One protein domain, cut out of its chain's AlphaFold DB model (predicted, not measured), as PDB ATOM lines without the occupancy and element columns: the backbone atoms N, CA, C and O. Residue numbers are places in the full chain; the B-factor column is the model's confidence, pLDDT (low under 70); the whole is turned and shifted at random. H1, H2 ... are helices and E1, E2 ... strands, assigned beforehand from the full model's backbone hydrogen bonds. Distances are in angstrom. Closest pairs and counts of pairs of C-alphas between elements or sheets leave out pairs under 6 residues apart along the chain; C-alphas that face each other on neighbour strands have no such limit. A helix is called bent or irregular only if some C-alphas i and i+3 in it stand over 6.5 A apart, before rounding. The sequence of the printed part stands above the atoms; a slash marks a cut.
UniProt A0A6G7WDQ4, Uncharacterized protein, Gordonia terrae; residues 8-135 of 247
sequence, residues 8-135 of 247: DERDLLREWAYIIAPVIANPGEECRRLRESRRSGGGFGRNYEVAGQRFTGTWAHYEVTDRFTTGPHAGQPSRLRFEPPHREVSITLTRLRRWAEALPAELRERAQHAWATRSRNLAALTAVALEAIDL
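This is residues 8 to 135 of the 247 residues of an uncharacterized protein of Gordonia terrae (UniProt A0A6G7WDQ4). A head of helices gathered round H2 sits at one end of a long, bent sheet, whose E2 and E3 hairpin reaches away from the helices as an arm, to the loop of residues 68 to 76. H1, H3 and H4 pack on the sheet; the helical hairpin H5 and H6 packs on H2. The printed part has 128 residues with six named helices and three named strands, in the order H1 H2 H3 E1 E2 E3 H4 H5 H6; its class is mixed, and the sheet, E1 E2 E3, is antiparallel. It is elongated, 52 by 30 by 26 A, and only just loose, close to compact, with a radius of gyration of the C-alphas of 17.0 A.

Find C-alpha 8 at (-1.303, 14.416, 33.685), where H1, residues 8 to 15, begins; H2, residues 17 to 25, and H3, residues 27 to 36, follow. E1, residues 46 to 51, E2, residues 54 to 67, 35.3 A, and E3, residues 77 to 92, 34.2 A, make a meander, each strand the antiparallel neighbour of the one before. E2 bends by 64 degrees at residue 64, E3 by 75 degrees at residue 83. H4, residues 93 to 101, H5, residues 105 to 115, and H6, residues 122 to 134, 18.2 A, lead to C-alpha 134 at (-1.396, 4.687, 26.054).

Start at the hub, H2, which touches H3, H4, H5 and H6; its closest C-alphas to H6, Ala 21 and Ala 129, are 5.1 A apart. H2 is only just irregular, with C-alphas 19 and 22 6.9 A apart. H1 is on the twisted sheet at a height of 8.4 A. Look for N 49 and O 56, 2.8 A, between E1 and E2, and N 57 and O 89, 2.8 A, between E2 and E3. Every O i to N i+4 pair is within hydrogen-bond range in H1, H4, H5 and H6, but 5 of 6 in H3 and 1 of 5 in H2, where 4 O i to N i+3 pairs are.

The C-alphas farthest apart, Thr 70 and Ala 105, are 53.0 A apart. The printed part has no cut and no long link. Look for pLDDT under 70 at residues 38, 41 to 43 and 117 to 119.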
ATOM      1  N   ASP A   8      -1.964  14.479  32.384       78.69
ATOM      2  CA  ASP A   8      -1.303  14.416  33.685       78.69
ATOM      3  C   ASP A   8      -1.520  13.063  34.371       78.69
ATOM      4  O   ASP A   8      -0.581  12.475  34.901       78.69
ATOM      5  N   GLU A   9      -2.737  12.519  34.324       85.56
ATOM      6  CA  GLU A   9      -3.024  11.207  34.906       85.56
ATOM      7  C   GLU A   9      -2.245  10.093  34.208       85.56
ATOM      8  O   GLU A   9      -1.752   9.194  34.878       85.56
ATOM      9  N   ARG A  10      -2.069  10.146  32.885       84.06
ATOM     10  CA  ARG A  10      -1.210   9.176  32.191       84.06
ATOM     11  C   ARG A  10       0.248   9.315  32.593       84.06
ATOM     12  O   ARG A  10       0.878   8.293  32.832       84.06
ATOM     13  N   ASP A  11       0.770  10.533  32.704       77.56
ATOM     14  CA  ASP A  11       2.145  10.765  33.164       77.56
ATOM     15  C   ASP A  11       2.355  10.189  34.571       77.56
ATOM     16  O   ASP A  11       3.321   9.464  34.817       77.56
ATOM     17  N   LEU A  12       1.400  10.452  35.467       85.81
ATOM     18  CA  LEU A  12       1.339   9.885  36.810       85.81
ATOM     19  C   LEU A  12       1.366   8.351  36.767       85.81
ATOM     20  O   LEU A  12       2.195   7.734  37.430       85.81
ATOM     21  N   LEU A  13       0.495   7.713  35.984       90.12
ATOM     22  CA  LEU A  13       0.447   6.250  35.932       90.12
ATOM     23  C   LEU A  13       1.652   5.636  35.202       90.12
ATOM     24  O   LEU A  13       2.047   4.533  35.562       90.12
ATOM     25  N   ARG A  14       2.261   6.322  34.223       86.38
ATOM     26  CA  ARG A  14       3.476   5.865  33.522       86.38
ATOM     27  C   ARG A  14       4.691   5.845  34.446       86.38
ATOM     28  O   ARG A  14       5.417   4.856  34.454       86.38
ATOM     29  N   GLU A  15       4.906   6.906  35.227       85.31
ATOM     30  CA  GLU A  15       6.048   7.015  36.152       85.31
ATOM     31  C   GLU A  15       6.068   5.850  37.158       85.31
ATOM     32  O   GLU A  15       7.117   5.278  37.451       85.31
ATOM     33  N   TRP A  16       4.889   5.435  37.626       89.00
ATOM     34  CA  TRP A  16       4.731   4.318  38.558       89.00
ATOM     35  C   TRP A  16       3.973   3.142  37.942       89.00
ATOM     36  O   TRP A  16       3.226   2.453  38.640       89.00
ATOM     37  N   ALA A  17       4.200   2.863  36.654       88.69
ATOM     38  CA  ALA A  17       3.482   1.819  35.920       88.69
ATOM     39  C   ALA A  17       3.536   0.465  36.637       88.69
ATOM     40  O   ALA A  17       2.519  -0.208  36.754       88.69
ATOM     41  N   TYR A  18       4.683   0.107  37.216       85.81
ATOM     42  CA  TYR A  18       4.856  -1.137  37.970       85.81
ATOM     43  C   TYR A  18       4.000  -1.222  39.253       85.81
ATOM     44  O   TYR A  18       3.630  -2.320  39.664       85.81
ATOM     45  N   ILE A  19       3.668  -0.086  39.880       89.38
ATOM     46  CA  ILE A  19       2.770  -0.008  41.048       89.38
ATOM     47  C   ILE A  19       1.310  -0.134  40.614       89.38
ATOM     48  O   ILE A  19       0.496  -0.735  41.313       89.38
ATOM     49  N   ILE A  20       0.976   0.446  39.463       91.06
ATOM     50  CA  ILE A  20      -0.394   0.531  38.953       91.06
ATOM     51  C   ILE A  20      -0.798  -0.729  38.188       91.06
ATOM     52  O   ILE A  20      -1.971  -1.089  38.183       91.06
ATOM     53  N   ALA A  21       0.147  -1.434  37.573       92.25
ATOM     54  CA  ALA A  21      -0.135  -2.571  36.707       92.25
ATOM     55  C   ALA A  21      -1.014  -3.671  37.350       92.25
ATOM     56  O   ALA A  21      -1.934  -4.144  36.678       92.25
ATOM     57  N   PRO A  22      -0.856  -4.032  38.644       93.06
ATOM     58  CA  PRO A  22      -1.775  -4.952  39.321       93.06
ATOM     59  C   PRO A  22      -3.243  -4.499  39.294       93.06
ATOM     60  O   PRO A  22      -4.147  -5.328  39.177       93.06
ATOM     61  N   VAL A  23      -3.502  -3.188  39.329       94.56
ATOM     62  CA  VAL A  23      -4.858  -2.620  39.271       94.56
ATOM     63  C   VAL A  23      -5.570  -2.979  37.971       94.56
ATOM     64  O   VAL A  23      -6.781  -3.161  37.982       94.56
ATOM     65  N   ILE A  24      -4.852  -3.163  36.867       94.62
ATOM     66  CA  ILE A  24      -5.459  -3.590  35.598       94.62
ATOM     67  C   ILE A  24      -5.918  -5.050  35.681       94.62
ATOM     68  O   ILE A  24      -6.994  -5.393  35.192       94.62
ATOM     69  N   ALA A  25      -5.130  -5.903  36.340       93.00
ATOM     70  CA  ALA A  25      -5.444  -7.318  36.504       93.00
ATOM     71  C   ALA A  25      -6.638  -7.543  37.451       93.00
ATOM     72  O   ALA A  25      -7.505  -8.377  37.181       93.00
ATOM     73  N   ASN A  26      -6.700  -6.804  38.563       93.00
ATOM     74  CA  ASN A  26      -7.790  -6.914  39.534       93.00
ATOM     75  C   ASN A  26      -8.133  -5.548  40.165       93.00
ATOM     76  O   ASN A  26      -7.683  -5.245  41.274       93.00
ATOM     77  N   PRO A  27      -8.962  -4.723  39.490       92.56
ATOM     78  CA  PRO A  27      -9.188  -3.329  39.874       92.56
ATOM     79  C   PRO A  27      -9.711  -3.125  41.295       92.56
ATOM     80  O   PRO A  27      -9.284  -2.201  41.983       92.56
ATOM     81  N   GLY A  28     -10.637  -3.973  41.747       90.44
ATOM     82  CA  GLY A  28     -11.241  -3.852  43.074       90.44
ATOM     83  C   GLY A  28     -10.249  -4.156  44.195       90.44
ATOM     84  O   GLY A  28     -10.061  -3.338  45.098       90.44
ATOM     85  N   GLU A  29      -9.607  -5.322  44.124       91.38
ATOM     86  CA  GLU A  29      -8.685  -5.794  45.161       91.38
ATOM     87  C   GLU A  29      -7.378  -5.000  45.170       91.38
ATOM     88  O   GLU A  29      -6.897  -4.606  46.229       91.38
ATOM     89  N   GLU A  30      -6.806  -4.712  44.004       92.12
ATOM     90  CA  GLU A  30      -5.503  -4.053  43.940       92.12
ATOM     91  C   GLU A  30      -5.621  -2.545  44.203       92.12
ATOM     92  O   GLU A  30      -4.708  -1.974  44.787       92.12
ATOM     93  N   CYS A  31      -6.767  -1.892  43.942       92.44
ATOM     94  CA  CYS A  31      -7.008  -0.542  44.481       92.44
ATOM     95  C   CYS A  31      -7.116  -0.539  46.013       92.44
ATOM     96  O   CYS A  31      -6.702   0.426  46.660       92.44
ATOM     97  N   ARG A  32      -7.687  -1.596  46.612       90.94
ATOM     98  CA  ARG A  32      -7.746  -1.747  48.073       90.94
ATOM     99  C   ARG A  32      -6.342  -1.911  48.654       90.94
ATOM    100  O   ARG A  32      -6.019  -1.204  49.600       90.94
ATOM    101  N   ARG A  33      -5.500  -2.752  48.045       88.88
ATOM    102  CA  ARG A  33      -4.089  -2.922  48.435       88.88
ATOM    103  C   ARG A  33      -3.249  -1.678  48.189       88.88
ATOM    104  O   ARG A  33      -2.429  -1.320  49.025       88.88
ATOM    105  N   LEU A  34      -3.475  -0.970  47.084       89.56
ATOM    106  CA  LEU A  34      -2.768   0.274  46.786       89.56
ATOM    107  C   LEU A  34      -3.003   1.327  47.876       89.56
ATOM    108  O   LEU A  34      -2.071   2.038  48.231       89.56
ATOM    109  N   ARG A  35      -4.205   1.375  48.472       87.88
ATOM    110  CA  ARG A  35      -4.511   2.235  49.632       87.88
ATOM    111  C   ARG A  35      -3.653   1.925  50.864       87.88
ATOM    112  O   ARG A  35      -3.435   2.802  51.691       87.88
ATOM    113  N   GLU A  36      -3.203   0.684  51.012       85.50
ATOM    114  CA  GLU A  36      -2.340   0.265  52.121       85.50
ATOM    115  C   GLU A  36      -0.869   0.650  51.875       85.50
ATOM    116  O   GLU A  36      -0.074   0.698  52.818       85.50
ATOM    117  N   SER A  37      -0.505   0.986  50.630       77.31
ATOM    118  CA  SER A  37       0.785   1.599  50.306       77.31
ATOM    119  C   SER A  37       0.836   3.003  50.900       77.31
ATOM    120  O   SER A  37      -0.097   3.774  50.734       77.31
ATOM    121  N   ARG A  38       1.908   3.361  51.615       69.69
ATOM    122  CA  ARG A  38       1.983   4.672  52.286       69.69
ATOM    123  C   ARG A  38       2.700   5.724  51.445       69.69
ATOM    124  O   ARG A  38       2.222   6.845  51.359       69.69
ATOM    125  N   ARG A  39       3.832   5.377  50.825       77.06
ATOM    126  CA  ARG A  39       4.638   6.272  49.973       77.06
ATOM    127  C   ARG A  39       5.787   5.521  49.304       77.06
ATOM    128  O   ARG A  39       6.256   4.531  49.873       77.06
ATOM    129  N   SER A  40       6.309   6.034  48.191       79.12
ATOM    130  CA  SER A  40       7.696   5.743  47.804       79.12
ATOM    131  C   SER A  40       8.679   6.652  48.542       79.12
ATOM    132  O   SER A  40       8.320   7.714  49.050       79.12
ATOM    133  N   GLY A  41       9.934   6.213  48.638       59.84
ATOM    134  CA  GLY A  41      11.032   7.032  49.136       59.84
ATOM    135  C   GLY A  41      12.193   7.039  48.147       59.84
ATOM    136  O   GLY A  41      12.598   5.983  47.671       59.84
ATOM    137  N   GLY A  42      12.747   8.223  47.875       61.84
ATOM    138  CA  GLY A  42      14.105   8.366  47.343       61.84
ATOM    139  C   GLY A  42      14.270   8.307  45.822       61.84
ATOM    140  O   GLY A  42      15.396   8.155  45.359       61.84
ATOM    141  N   GLY A  43      13.204   8.462  45.031       65.25
ATOM    142  CA  GLY A  43      13.257   8.365  43.567       65.25
ATOM    143  C   GLY A  43      13.885   9.567  42.857       65.25
ATOM    144  O   GLY A  43      13.301  10.048  41.896       65.25
ATOM    145  N   PHE A  44      15.024  10.100  43.322       75.38
ATOM    146  CA  PHE A  44      15.723  11.221  42.667       75.38
ATOM    147  C   PHE A  44      14.771  12.383  42.300       75.38
ATOM    148  O   PHE A  44      14.748  12.874  41.174       75.38
ATOM    149  N   GLY A  45      13.921  12.777  43.253       78.94
ATOM    150  CA  GLY A  45      12.926  13.836  43.070       78.94
ATOM    151  C   GLY A  45      11.580  13.345  42.534       78.94
ATOM    152  O   GLY A  45      10.716  14.160  42.244       78.94
ATOM    153  N   ARG A  46      11.372  12.031  42.413       85.25
ATOM    154  CA  ARG A  46      10.097  11.401  42.050       85.25
ATOM    155  C   ARG A  46       9.548  10.641  43.235       85.25
ATOM    156  O   ARG A  46      10.149   9.663  43.679       85.25
ATOM    157  N   ASN A  47       8.401  11.075  43.737       89.44
ATOM    158  CA  ASN A  47       7.734  10.389  44.836       89.44
ATOM    159  C   ASN A  47       6.258  10.207  44.521       89.44
ATOM    160  O   ASN A  47       5.642  11.099  43.943       89.44
ATOM    161  N   TYR A  48       5.696   9.082  44.949       91.44
ATOM    162  CA  TYR A  48       4.256   8.932  45.052       91.44
ATOM    163  C   TYR A  48       3.847   8.790  46.512       91.44
ATOM    164  O   TYR A  48       4.586   8.253  47.343       91.44
ATOM    165  N   GLU A  49       2.634   9.225  46.802       92.56
ATOM    166  CA  GLU A  49       1.953   9.042  48.072       92.56
ATOM    167  C   GLU A  49       0.545   8.511  47.811       92.56
ATOM    168  O   GLU A  49      -0.110   8.895  46.836       92.56
ATOM    169  N   VAL A  50       0.072   7.630  48.691       92.56
ATOM    170  CA  VAL A  50      -1.339   7.243  48.709       92.56
ATOM    171  C   VAL A  50      -1.950   7.722  50.014       92.56
ATOM    172  O   VAL A  50      -1.754   7.133  51.075       92.56
ATOM    173  N   ALA A  51      -2.700   8.816  49.926       89.56
ATOM    174  CA  ALA A  51      -3.378   9.429  51.057       89.56
ATOM    175  C   ALA A  51      -4.892   9.242  50.903       89.56
ATOM    176  O   ALA A  51      -5.543   9.825  50.029       89.56
ATOM    177  N   GLY A  52      -5.475   8.390  51.751       86.88
ATOM    178  CA  GLY A  52      -6.911   8.106  51.749       86.88
ATOM    179  C   GLY A  52      -7.395   7.471  50.439       86.88
ATOM    180  O   GLY A  52      -7.251   6.272  50.232       86.88
ATOM    181  N   GLN A  53      -8.029   8.261  49.569       90.50
ATOM    182  CA  GLN A  53      -8.548   7.808  48.268       90.50
ATOM    183  C   GLN A  53      -7.797   8.410  47.079       90.50
ATOM    184  O   GLN A  53      -8.303   8.353  45.957       90.50
ATOM    185  N   ARG A  54      -6.627   9.014  47.298       94.06
ATOM    186  CA  ARG A  54      -5.844   9.676  46.252       94.06
ATOM    187  C   ARG A  54      -4.481   9.020  46.112       94.06
ATOM    188  O   ARG A  54      -3.802   8.807  47.109       94.06
ATOM    189  N   PHE A  55      -4.116   8.731  44.870       94.88
ATOM    190  CA  PHE A  55      -2.759   8.409  44.458       94.88
ATOM    191  C   PHE A  55      -2.156   9.687  43.872       94.88
ATOM    192  O   PHE A  55      -2.676  10.207  42.881       94.88
ATOM    193  N   THR A  56      -1.117  10.215  44.510       94.12
ATOM    194  CA  THR A  56      -0.489  11.491  44.163       94.12
ATOM    195  C   THR A  56       0.963  11.257  43.797       94.12
ATOM    196  O   THR A  56       1.684  10.617  44.551       94.12
ATOM    197  N   GLY A  57       1.393  11.792  42.662       91.69
ATOM    198  CA  GLY A  57       2.783  11.885  42.251       91.69
ATOM    199  C   GLY A  57       3.318  13.296  42.448       91.69
ATOM    200  O   GLY A  57       2.604  14.271  42.215       91.69
ATOM    201  N   THR A  58       4.579  13.402  42.842       89.50
ATOM    202  CA  THR A  58       5.304  14.662  43.002       89.50
ATOM    203  C   THR A  58       6.644  14.601  42.283       89.50
ATOM    204  O   THR A  58       7.343  13.581  42.296       89.50
ATOM    205  N   TRP A  59       6.990  15.726  41.665       85.56
ATOM    206  CA  TRP A  59       8.206  15.932  40.899       85.56
ATOM    207  C   TRP A  59       8.965  17.114  41.490       85.56
ATOM    208  O   TRP A  59       8.473  18.238  41.504       85.56
ATOM    209  N   ALA A  60      10.175  16.854  41.961       83.31
ATOM    210  CA  ALA A  60      11.090  17.819  42.543       83.31
ATOM    211  C   ALA A  60      12.418  17.792  41.787       83.31
ATOM    212  O   ALA A  60      12.860  16.745  41.302       83.31
ATOM    213  N   HIS A  61      13.059  18.951  41.690       80.69
ATOM    214  CA  HIS A  61      14.448  19.007  41.259       80.69
ATOM    215  C   HIS A  61      15.337  18.559  42.414       80.69
ATOM    216  O   HIS A  61      14.970  18.665  43.589       80.69
ATOM    217  N   TYR A  62      16.502  18.018  42.079       82.75
ATOM    218  CA  TYR A  62      17.483  17.645  43.079       82.75
ATOM    219  C   TYR A  62      18.887  17.983  42.610       82.75
ATOM    220  O   TYR A  62      19.203  17.951  41.421       82.75
ATOM    221  N   GLU A  63      19.739  18.242  43.587       85.62
ATOM    222  CA  GLU A  63      21.160  18.457  43.407       85.62
ATOM    223  C   GLU A  63      21.929  17.369  44.150       85.62
ATOM    224  O   GLU A  63      21.597  17.014  45.284       85.62
ATOM    225  N   VAL A  64      22.970  16.835  43.512       87.44
ATOM    226  CA  VAL A  64      23.930  15.948  44.171       87.44
ATOM    227  C   VAL A  64      24.910  16.819  44.947       87.44
ATOM    228  O   VAL A  64      25.781  17.435  44.340       87.44
ATOM    229  N   THR A  65      24.774  16.872  46.272       91.38
ATOM    230  CA  THR A  65      25.655  17.688  47.122       91.38
ATOM    231  C   THR A  65      26.929  16.951  47.499       91.38
ATOM    232  O   THR A  65      27.966  17.580  47.652       91.38
ATOM    233  N   ASP A  66      26.863  15.623  47.612       89.44
ATOM    234  CA  ASP A  66      28.006  14.785  47.960       89.44
ATOM    235  C   ASP A  66      28.012  13.493  47.141       89.44
ATOM    236  O   ASP A  66      26.970  12.987  46.701       89.44
ATOM    237  N   ARG A  67      29.211  12.934  46.960       94.25
ATOM    238  CA  ARG A  67      29.437  11.635  46.320       94.25
ATOM    239  C   ARG A  67      30.276  10.749  47.223       94.25
ATOM    240  O   ARG A  67      31.088  11.243  48.003       94.25
ATOM    241  N   PHE A  68      30.099   9.438  47.105       89.69
ATOM    242  CA  PHE A  68      30.993   8.502  47.780       89.69
ATOM    243  C   PHE A  68      32.416   8.685  47.249       89.69
ATOM    244  O   PHE A  68      32.634   8.737  46.038       89.69
ATOM    245  N   THR A  69      33.381   8.789  48.156       93.25
ATOM    246  CA  THR A  69      34.790   9.025  47.817       93.25
ATOM    247  C   THR A  69      35.606   7.737  47.760       93.25
ATOM    248  O   THR A  69      36.662   7.712  47.135       93.25
ATOM    249  N   THR A  70      35.122   6.655  48.373       91.44
ATOM    250  CA  THR A  70      35.807   5.359  48.438       91.44
ATOM    251  C   THR A  70      34.818   4.195  48.329       91.44
ATOM    252  O   THR A  70      33.606   4.359  48.485       91.44
ATOM    253  N   GLY A  71      35.346   2.999  48.057       91.06
ATOM    254  CA  GLY A  71      34.567   1.763  47.985       91.06
ATOM    255  C   GLY A  71      33.845   1.543  46.646       91.06
ATOM    256  O   GLY A  71      34.028   2.308  45.699       91.06
ATOM    257  N   PRO A  72      33.014   0.490  46.550       90.75
ATOM    258  CA  PRO A  72      32.388   0.055  45.294       90.75
ATOM    259  C   PRO A  72      31.375   1.055  44.712       90.75
ATOM    260  O   PRO A  72      30.997   0.938  43.550       90.75
ATOM    261  N   HIS A  73      30.955   2.049  45.497       86.75
ATOM    262  CA  HIS A  73      30.028   3.105  45.083       86.75
ATOM    263  C   HIS A  73      30.727   4.441  44.801       86.75
ATOM    264  O   HIS A  73      30.042   5.445  44.621       86.75
ATOM    265  N   ALA A  74      32.066   4.484  44.774       89.94
ATOM    266  CA  ALA A  74      32.815   5.716  44.538       89.94
ATOM    267  C   ALA A  74      32.318   6.451  43.277       89.94
ATOM    268  O   ALA A  74      32.091   5.852  42.227       89.94
ATOM    269  N   GLY A  75      32.098   7.761  43.401       85.31
ATOM    270  CA  GLY A  75      31.521   8.603  42.353       85.31
ATOM    271  C   GLY A  75      29.989   8.586  42.269       85.31
ATOM    272  O   GLY A  75      29.420   9.493  41.657       85.31
ATOM    273  N   GLN A  76      29.289   7.642  42.909       85.62
ATOM    274  CA  GLN A  76      27.824   7.663  42.992       85.62
ATOM    275  C   GLN A  76      27.345   8.743  43.980       85.62
ATOM    276  O   GLN A  76      28.066   9.055  44.936       85.62
ATOM    277  N   PRO A  77      26.151   9.336  43.772       85.88
ATOM    278  CA  PRO A  77      25.567  10.281  44.722       85.88
ATOM    279  C   PRO A  77      25.426   9.660  46.117       85.88
ATOM    280  O   PRO A  77      24.797   8.615  46.261       85.88
ATOM    281  N   SER A  78      25.992  10.307  47.136       87.69
ATOM    282  CA  SER A  78      25.836   9.906  48.542       87.69
ATOM    283  C   SER A  78      24.850  10.802  49.286       87.69
ATOM    284  O   SER A  78      24.191  10.350  50.222       87.69
ATOM    285  N   ARG A  79      24.701  12.059  48.849       87.19
ATOM    286  CA  ARG A  79      23.733  12.999  49.411       87.19
ATOM    287  C   ARG A  79      23.066  13.819  48.322       87.19
ATOM    288  O   ARG A  79      23.722  14.322  47.409       87.19
ATOM    289  N   LEU A  80      21.750  13.941  48.449       87.31
ATOM    290  CA  LEU A  80      20.904  14.718  47.558       87.31
ATOM    291  C   LEU A  80      20.219  15.827  48.357       87.31
ATOM    292  O   LEU A  80      19.730  15.585  49.463       87.31
ATOM    293  N   ARG A  81      20.152  17.022  47.776       86.44
ATOM    294  CA  ARG A  81      19.309  18.122  48.246       86.44
ATOM    295  C   ARG A  81      18.137  18.265  47.286       86.44
ATOM    296  O   ARG A  81      18.356  18.396  46.088       86.44
ATOM    297  N   PHE A  82      16.918  18.230  47.810       86.06
ATOM    298  CA  PHE A  82      15.697  18.360  47.018       86.06
ATOM    299  C   PHE A  82      15.140  19.776  47.125       86.06
ATOM    300  O   PHE A  82      15.067  20.334  48.221       86.06
ATOM    301  N   GLU A  83      14.733  20.334  45.992       85.81
ATOM    302  CA  GLU A  83      13.892  21.528  45.944       85.81
ATOM    303  C   GLU A  83      12.433  21.166  46.282       85.81
ATOM    304  O   GLU A  83      12.060  19.986  46.224       85.81
ATOM    305  N   PRO A  84      11.579  22.148  46.629       86.56
ATOM    306  CA  PRO A  84      10.140  21.924  46.681       86.56
ATOM    307  C   PRO A  84       9.616  21.320  45.364       86.56
ATOM    308  O   PRO A  84      10.148  21.637  44.294       86.56
ATOM    309  N   PRO A  85       8.583  20.459  45.404       86.94
ATOM    310  CA  PRO A  85       7.986  19.927  44.186       86.94
ATOM    311  C   PRO A  85       7.522  21.050  43.249       86.94
ATOM    312  O   PRO A  85       6.786  21.940  43.668       86.94
ATOM    313  N   HIS A  86       7.934  20.997  41.982       81.81
ATOM    314  CA  HIS A  86       7.490  21.932  40.939       81.81
ATOM    315  C   HIS A  86       6.244  21.420  40.205       81.81
ATOM    316  O   HIS A  86       5.558  22.192  39.541       81.81
ATOM    317  N   ARG A  87       5.941  20.119  40.314       83.12
ATOM    318  CA  ARG A  87       4.733  19.508  39.751       83.12
ATOM    319  C   ARG A  87       4.160  18.484  40.723       83.12
ATOM    320  O   ARG A  87       4.891  17.688  41.316       83.12
ATOM    321  N   GLU A  88       2.839  18.499  40.840       88.88
ATOM    322  CA  GLU A  88       2.044  17.535  41.591       88.88
ATOM    323  C   GLU A  88       0.849  17.121  40.735       88.88
ATOM    324  O   GLU A  88       0.159  17.961  40.160       88.88
ATOM    325  N   VAL A  89       0.606  15.818  40.642       88.44
ATOM    326  CA  VAL A  89      -0.528  15.259  39.905       88.44
ATOM    327  C   VAL A  89      -1.173  14.191  40.757       88.44
ATOM    328  O   VAL A  89      -0.483  13.402  41.393       88.44
ATOM    329  N   SER A  90      -2.500  14.115  40.755       93.81
ATOM    330  CA  SER A  90      -3.202  13.077  41.503       93.81
ATOM    331  C   SER A  90      -4.416  12.523  40.777       93.81
ATOM    332  O   SER A  90      -5.106  13.224  40.041       93.81
ATOM    333  N   ILE A  91      -4.695  11.251  41.048       95.00
ATOM    334  CA  ILE A  91      -5.873  10.523  40.587       95.00
ATOM    335  C   ILE A  91      -6.559   9.880  41.792       95.00
ATOM    336  O   ILE A  91      -5.913   9.402  42.727       95.00
ATOM    337  N   THR A  92      -7.891   9.864  41.805       95.38
ATOM    338  CA  THR A  92      -8.612   9.136  42.857       95.38
ATOM    339  C   THR A  92      -8.585   7.637  42.580       95.38
ATOM    340  O   THR A  92      -8.711   7.214  41.433       95.38
ATOM    341  N   LEU A  93      -8.506   6.807  43.622       94.00
ATOM    342  CA  LEU A  93      -8.557   5.347  43.482       94.00
ATOM    343  C   LEU A  93      -9.878   4.883  42.851       94.00
ATOM    344  O   LEU A  93      -9.904   3.919  42.096       94.00
ATOM    345  N   THR A  94     -10.979   5.603  43.091       94.38
ATOM    346  CA  THR A  94     -12.259   5.354  42.411       94.38
ATOM    347  C   THR A  94     -12.160   5.599  40.907       94.38
ATOM    348  O   THR A  94     -12.683   4.804  40.126       94.38
ATOM    349  N   ARG A  95     -11.499   6.682  40.485       94.88
ATOM    350  CA  ARG A  95     -11.288   6.985  39.066       94.88
ATOM    351  C   ARG A  95     -10.331   5.988  38.421       94.88
ATOM    352  O   ARG A  95     -10.658   5.481  37.355       94.88
ATOM    353  N   LEU A  96      -9.232   5.653  39.095       94.94
ATOM    354  CA  LEU A  96      -8.284   4.633  38.651       94.94
ATOM    355  C   LEU A  96      -8.978   3.279  38.450       94.94
ATOM    356  O   LEU A  96      -8.837   2.663  37.398       94.94
ATOM    357  N   ARG A  97      -9.799   2.858  39.418       94.88
ATOM    358  CA  ARG A  97     -10.604   1.637  39.321       94.88
ATOM    359  C   ARG A  97     -11.543   1.668  38.117       94.88
ATOM    360  O   ARG A  97     -11.556   0.719  37.345       94.88
ATOM    361  N   ARG A  98     -12.313   2.750  37.948       94.81
ATOM    362  CA  ARG A  98     -13.251   2.895  36.820       94.81
ATOM    363  C   ARG A  98     -12.538   2.885  35.470       94.81
ATOM    364  O   ARG A  98     -13.062   2.307  34.526       94.81
ATOM    365  N   TRP A  99     -11.369   3.519  35.376       94.50
ATOM    366  CA  TRP A  99     -10.524   3.449  34.184       94.50
ATOM    367  C   TRP A  99     -10.105   2.008  33.896       94.50
ATOM    368  O   TRP A  99     -10.367   1.520  32.802       94.50
ATOM    369  N   ALA A 100      -9.558   1.304  34.890       94.50
ATOM    370  CA  ALA A 100      -9.107  -0.073  34.725       94.50
ATOM    371  C   ALA A 100     -10.257  -1.033  34.363       94.50
ATOM    372  O   ALA A 100     -10.096  -1.881  33.494       94.50
ATOM    373  N   GLU A 101     -11.439  -0.874  34.969       94.06
ATOM    374  CA  GLU A 101     -12.649  -1.649  34.641       94.06
ATOM    375  C   GLU A 101     -13.164  -1.376  33.216       94.06
ATOM    376  O   GLU A 101     -13.762  -2.257  32.601       94.06
ATOM    377  N   ALA A 102     -12.921  -0.176  32.683       92.88
ATOM    378  CA  ALA A 102     -13.349   0.230  31.347       92.88
ATOM    379  C   ALA A 102     -12.371  -0.174  30.227       92.88
ATOM    380  O   ALA A 102     -12.669   0.078  29.057       92.88
ATOM    381  N   LEU A 103     -11.222  -0.775  30.559       92.38
ATOM    382  CA  LEU A 103     -10.259  -1.250  29.566       92.38
ATOM    383  C   LEU A 103     -10.821  -2.426  28.741       92.38
ATOM    384  O   LEU A 103     -11.611  -3.231  29.264       92.38
ATOM    385  N   PRO A 104     -10.381  -2.571  27.471       92.75
ATOM    386  CA  PRO A 104     -10.676  -3.733  26.639       92.75
ATOM    387  C   PRO A 104     -10.469  -5.054  27.388       92.75
ATOM    388  O   PRO A 104      -9.500  -5.210  28.134       92.75
ATOM    389  N   ALA A 105     -11.384  -6.007  27.182       91.50
ATOM    390  CA  ALA A 105     -11.343  -7.307  27.855       91.50
ATOM    391  C   ALA A 105     -10.005  -8.025  27.628       91.50
ATOM    392  O   ALA A 105      -9.407  -8.497  28.588       91.50
ATOM    393  N   GLU A 106      -9.487  -7.974  26.400       92.56
ATOM    394  CA  GLU A 106      -8.198  -8.556  26.021       92.56
ATOM    395  C   GLU A 106      -7.026  -8.032  26.872       92.56
ATOM    396  O   GLU A 106      -6.213  -8.814  27.368       92.56
ATOM    397  N   LEU A 107      -6.952  -6.717  27.117       92.25
ATOM    398  CA  LEU A 107      -5.903  -6.135  27.965       92.25
ATOM    399  C   LEU A 107      -6.034  -6.591  29.420       92.25
ATOM    400  O   LEU A 107      -5.031  -6.895  30.069       92.25
ATOM    401  N   ARG A 108      -7.267  -6.678  29.933       93.19
ATOM    402  CA  ARG A 108      -7.526  -7.164  31.296       93.19
ATOM    403  C   ARG A 108      -7.164  -8.641  31.444       93.19
ATOM    404  O   ARG A 108      -6.543  -9.004  32.438       93.19
ATOM    405  N   GLU A 109      -7.478  -9.474  30.456       93.88
ATOM    406  CA  GLU A 109      -7.131 -10.900  30.439       93.88
ATOM    407  C   GLU A 109      -5.613 -11.117  30.387       93.88
ATOM    408  O   GLU A 109      -5.068 -11.884  31.185       93.88
ATOM    409  N   ARG A 110      -4.900 -10.376  29.525       94.19
ATOM    410  CA  ARG A 110      -3.427 -10.390  29.464       94.19
ATOM    411  C   ARG A 110      -2.804  -9.979  30.800       94.19
ATOM    412  O   ARG A 110      -1.888 -10.648  31.284       94.19
ATOM    413  N   ALA A 111      -3.323  -8.924  31.430       93.81
ATOM    414  CA  ALA A 111      -2.868  -8.488  32.749       93.81
ATOM    415  C   ALA A 111      -3.140  -9.546  33.834       93.81
ATOM    416  O   ALA A 111      -2.265  -9.833  34.649       93.81
ATOM    417  N   GLN A 112      -4.323 -10.170  33.833       93.62
ATOM    418  CA  GLN A 112      -4.681 -11.245  34.765       93.62
ATOM    419  C   GLN A 112      -3.765 -12.457  34.629       93.62
ATOM    420  O   GLN A 112      -3.286 -12.978  35.638       93.62
ATOM    421  N   HIS A 113      -3.478 -12.873  33.395       92.94
ATOM    422  CA  HIS A 113      -2.558 -13.968  33.125       92.94
ATOM    423  C   HIS A 113      -1.147 -13.656  33.648       92.94
ATOM    424  O   HIS A 113      -0.543 -14.479  34.337       92.94
ATOM    425  N   ALA A 114      -0.650 -12.438  33.406       91.69
ATOM    426  CA  ALA A 114       0.653 -11.996  33.898       91.69
ATOM    427  C   ALA A 114       0.711 -11.845  35.434       91.69
ATOM    428  O   ALA A 114       1.779 -12.017  36.026       91.69
ATOM    429  N   TRP A 115      -0.413 -11.546  36.097       91.31
ATOM    430  CA  TRP A 115      -0.495 -11.347  37.554       91.31
ATOM    431  C   TRP A 115      -0.718 -12.634  38.365       91.31
ATOM    432  O   TRP A 115      -0.562 -12.631  39.592       91.31
ATOM    433  N   ALA A 116      -1.065 -13.742  37.707       86.38
ATOM    434  CA  ALA A 116      -1.395 -14.998  38.369       86.38
ATOM    435  C   ALA A 116      -0.283 -15.473  39.329       86.38
ATOM    436  O   ALA A 116       0.901 -15.516  38.994       86.38
ATOM    437  N   THR A 117      -0.667 -15.861  40.551       68.12
ATOM    438  CA  THR A 117       0.230 -16.052  41.711       68.12
ATOM    439  C   THR A 117       1.356 -17.072  41.496       68.12
ATOM    440  O   THR A 117       2.391 -16.972  42.148       68.12
ATOM    441  N   ARG A 118       1.181 -18.044  40.591       65.25
ATOM    442  CA  ARG A 118       2.185 -19.081  40.282       65.25
ATOM    443  C   ARG A 118       3.156 -18.698  39.158       65.25
ATOM    444  O   ARG A 118       4.176 -19.358  39.013       65.25
ATOM    445  N   SER A 119       2.856 -17.660  38.380       63.00
ATOM    446  CA  SER A 119       3.571 -17.298  37.147       63.00
ATOM    447  C   SER A 119       3.786 -15.790  37.014       63.00
ATOM    448  O   SER A 119       3.875 -15.291  35.895       63.00
ATOM    449  N   ARG A 120       3.837 -15.060  38.143       79.12
ATOM    450  CA  ARG A 120       3.920 -13.592  38.159       79.12
ATOM    451  C   ARG A 120       5.035 -13.095  37.244       79.12
ATOM    452  O   ARG A 120       6.211 -13.149  37.596       79.12
ATOM    453  N   ASN A 121       4.640 -12.558  36.099       88.75
ATOM    454  CA  ASN A 121       5.535 -11.960  35.129       88.75
ATOM    455  C   ASN A 121       5.368 -10.443  35.206       88.75
ATOM    456  O   ASN A 121       4.550  -9.848  34.505       88.75
ATOM    457  N   LEU A 122       6.136  -9.821  36.104       88.56
ATOM    458  CA  LEU A 122       6.045  -8.383  36.368       88.56
ATOM    459  C   LEU A 122       6.446  -7.537  35.152       88.56
ATOM    460  O   LEU A 122       5.892  -6.458  34.956       88.56
ATOM    461  N   ALA A 123       7.363  -8.034  34.317       87.81
ATOM    462  CA  ALA A 123       7.768  -7.360  33.088       87.81
ATOM    463  C   ALA A 123       6.617  -7.336  32.071       87.81
ATOM    464  O   ALA A 123       6.249  -6.268  31.588       87.81
ATOM    465  N   ALA A 124       5.985  -8.489  31.820       88.69
ATOM    466  CA  ALA A 124       4.822  -8.570  30.937       88.69
ATOM    467  C   ALA A 124       3.642  -7.746  31.470       88.69
ATOM    468  O   ALA A 124       2.982  -7.043  30.709       88.69
ATOM    469  N   LEU A 125       3.408  -7.777  32.784       92.19
ATOM    470  CA  LEU A 125       2.356  -6.988  33.422       92.19
ATOM    471  C   LEU A 125       2.604  -5.477  33.275       92.19
ATOM    472  O   LEU A 125       1.679  -4.730  32.966       92.19
ATOM    473  N   THR A 126       3.852  -5.030  33.433       88.31
ATOM    474  CA  THR A 126       4.230  -3.622  33.229       88.31
ATOM    475  C   THR A 126       4.075  -3.207  31.765       88.31
ATOM    476  O   THR A 126       3.570  -2.120  31.499       88.31
ATOM    477  N   ALA A 127       4.432  -4.074  30.811       86.94
ATOM    478  CA  ALA A 127       4.240  -3.807  29.385       86.94
ATOM    479  C   ALA A 127       2.754  -3.640  29.025       86.94
ATOM    480  O   ALA A 127       2.386  -2.657  28.386       86.94
ATOM    481  N   VAL A 128       1.888  -4.536  29.518       90.69
ATOM    482  CA  VAL A 128       0.426  -4.415  29.358       90.69
ATOM    483  C   VAL A 128      -0.091  -3.116  29.980       90.69
ATOM    484  O   VAL A 128      -0.976  -2.475  29.422       90.69
ATOM    485  N   ALA A 129       0.461  -2.699  31.121       90.50
ATOM    486  CA  ALA A 129       0.055  -1.455  31.759       90.50
ATOM    487  C   ALA A 129       0.421  -0.215  30.945       90.50
ATOM    488  O   ALA A 129      -0.421   0.666  30.796       90.50
ATOM    489  N   LEU A 130       1.632  -0.153  30.389       85.56
ATOM    490  CA  LEU A 130       2.041   0.949  29.515       85.56
ATOM    491  C   LEU A 130       1.154   1.022  28.265       85.56
ATOM    492  O   LEU A 130       0.634   2.089  27.953       85.56
ATOM    493  N   GLU A 131       0.889  -0.120  27.628       86.12
ATOM    494  CA  GLU A 131      -0.039  -0.216  26.496       86.12
ATOM    495  C   GLU A 131      -1.446   0.281  26.867       86.12
ATOM    496  O   GLU A 131      -2.034   1.092  26.156       86.12
ATOM    497  N   ALA A 132      -1.978  -0.136  28.020       88.75
ATOM    498  CA  ALA A 132      -3.294   0.287  28.495       88.75
ATOM    499  C   ALA A 132      -3.370   1.790  28.815       88.75
ATOM    500  O   ALA A 132      -4.385   2.432  28.532       88.75
ATOM    501  N   ILE A 133      -2.317   2.359  29.411       86.44
ATOM    502  CA  ILE A 133      -2.218   3.799  29.701       86.44
ATOM    503  C   ILE A 133      -2.202   4.604  28.392       86.44
ATOM    504  O   ILE A 133      -2.782   5.692  28.322       86.44
ATOM    505  N   ASP A 134      -1.607   4.036  27.345       80.62
ATOM    506  CA  ASP A 134      -1.396   4.687  26.054       80.62
ATOM    507  C   ASP A 134      -2.465   4.393  25.008       80.62
ATOM    508  O   ASP A 134      -2.465   5.020  23.949       80.62
ATOM    509  N   LEU A 135      -3.429   3.529  25.328       79.56
ATOM    510  CA  LEU A 135      -4.504   3.108  24.429       79.56
ATOM    511  C   LEU A 135      -5.229   4.288  23.757       79.56
ATOM    512  O   LEU A 135      -5.644   4.193  22.607       79.56
TER     513      LEU A 135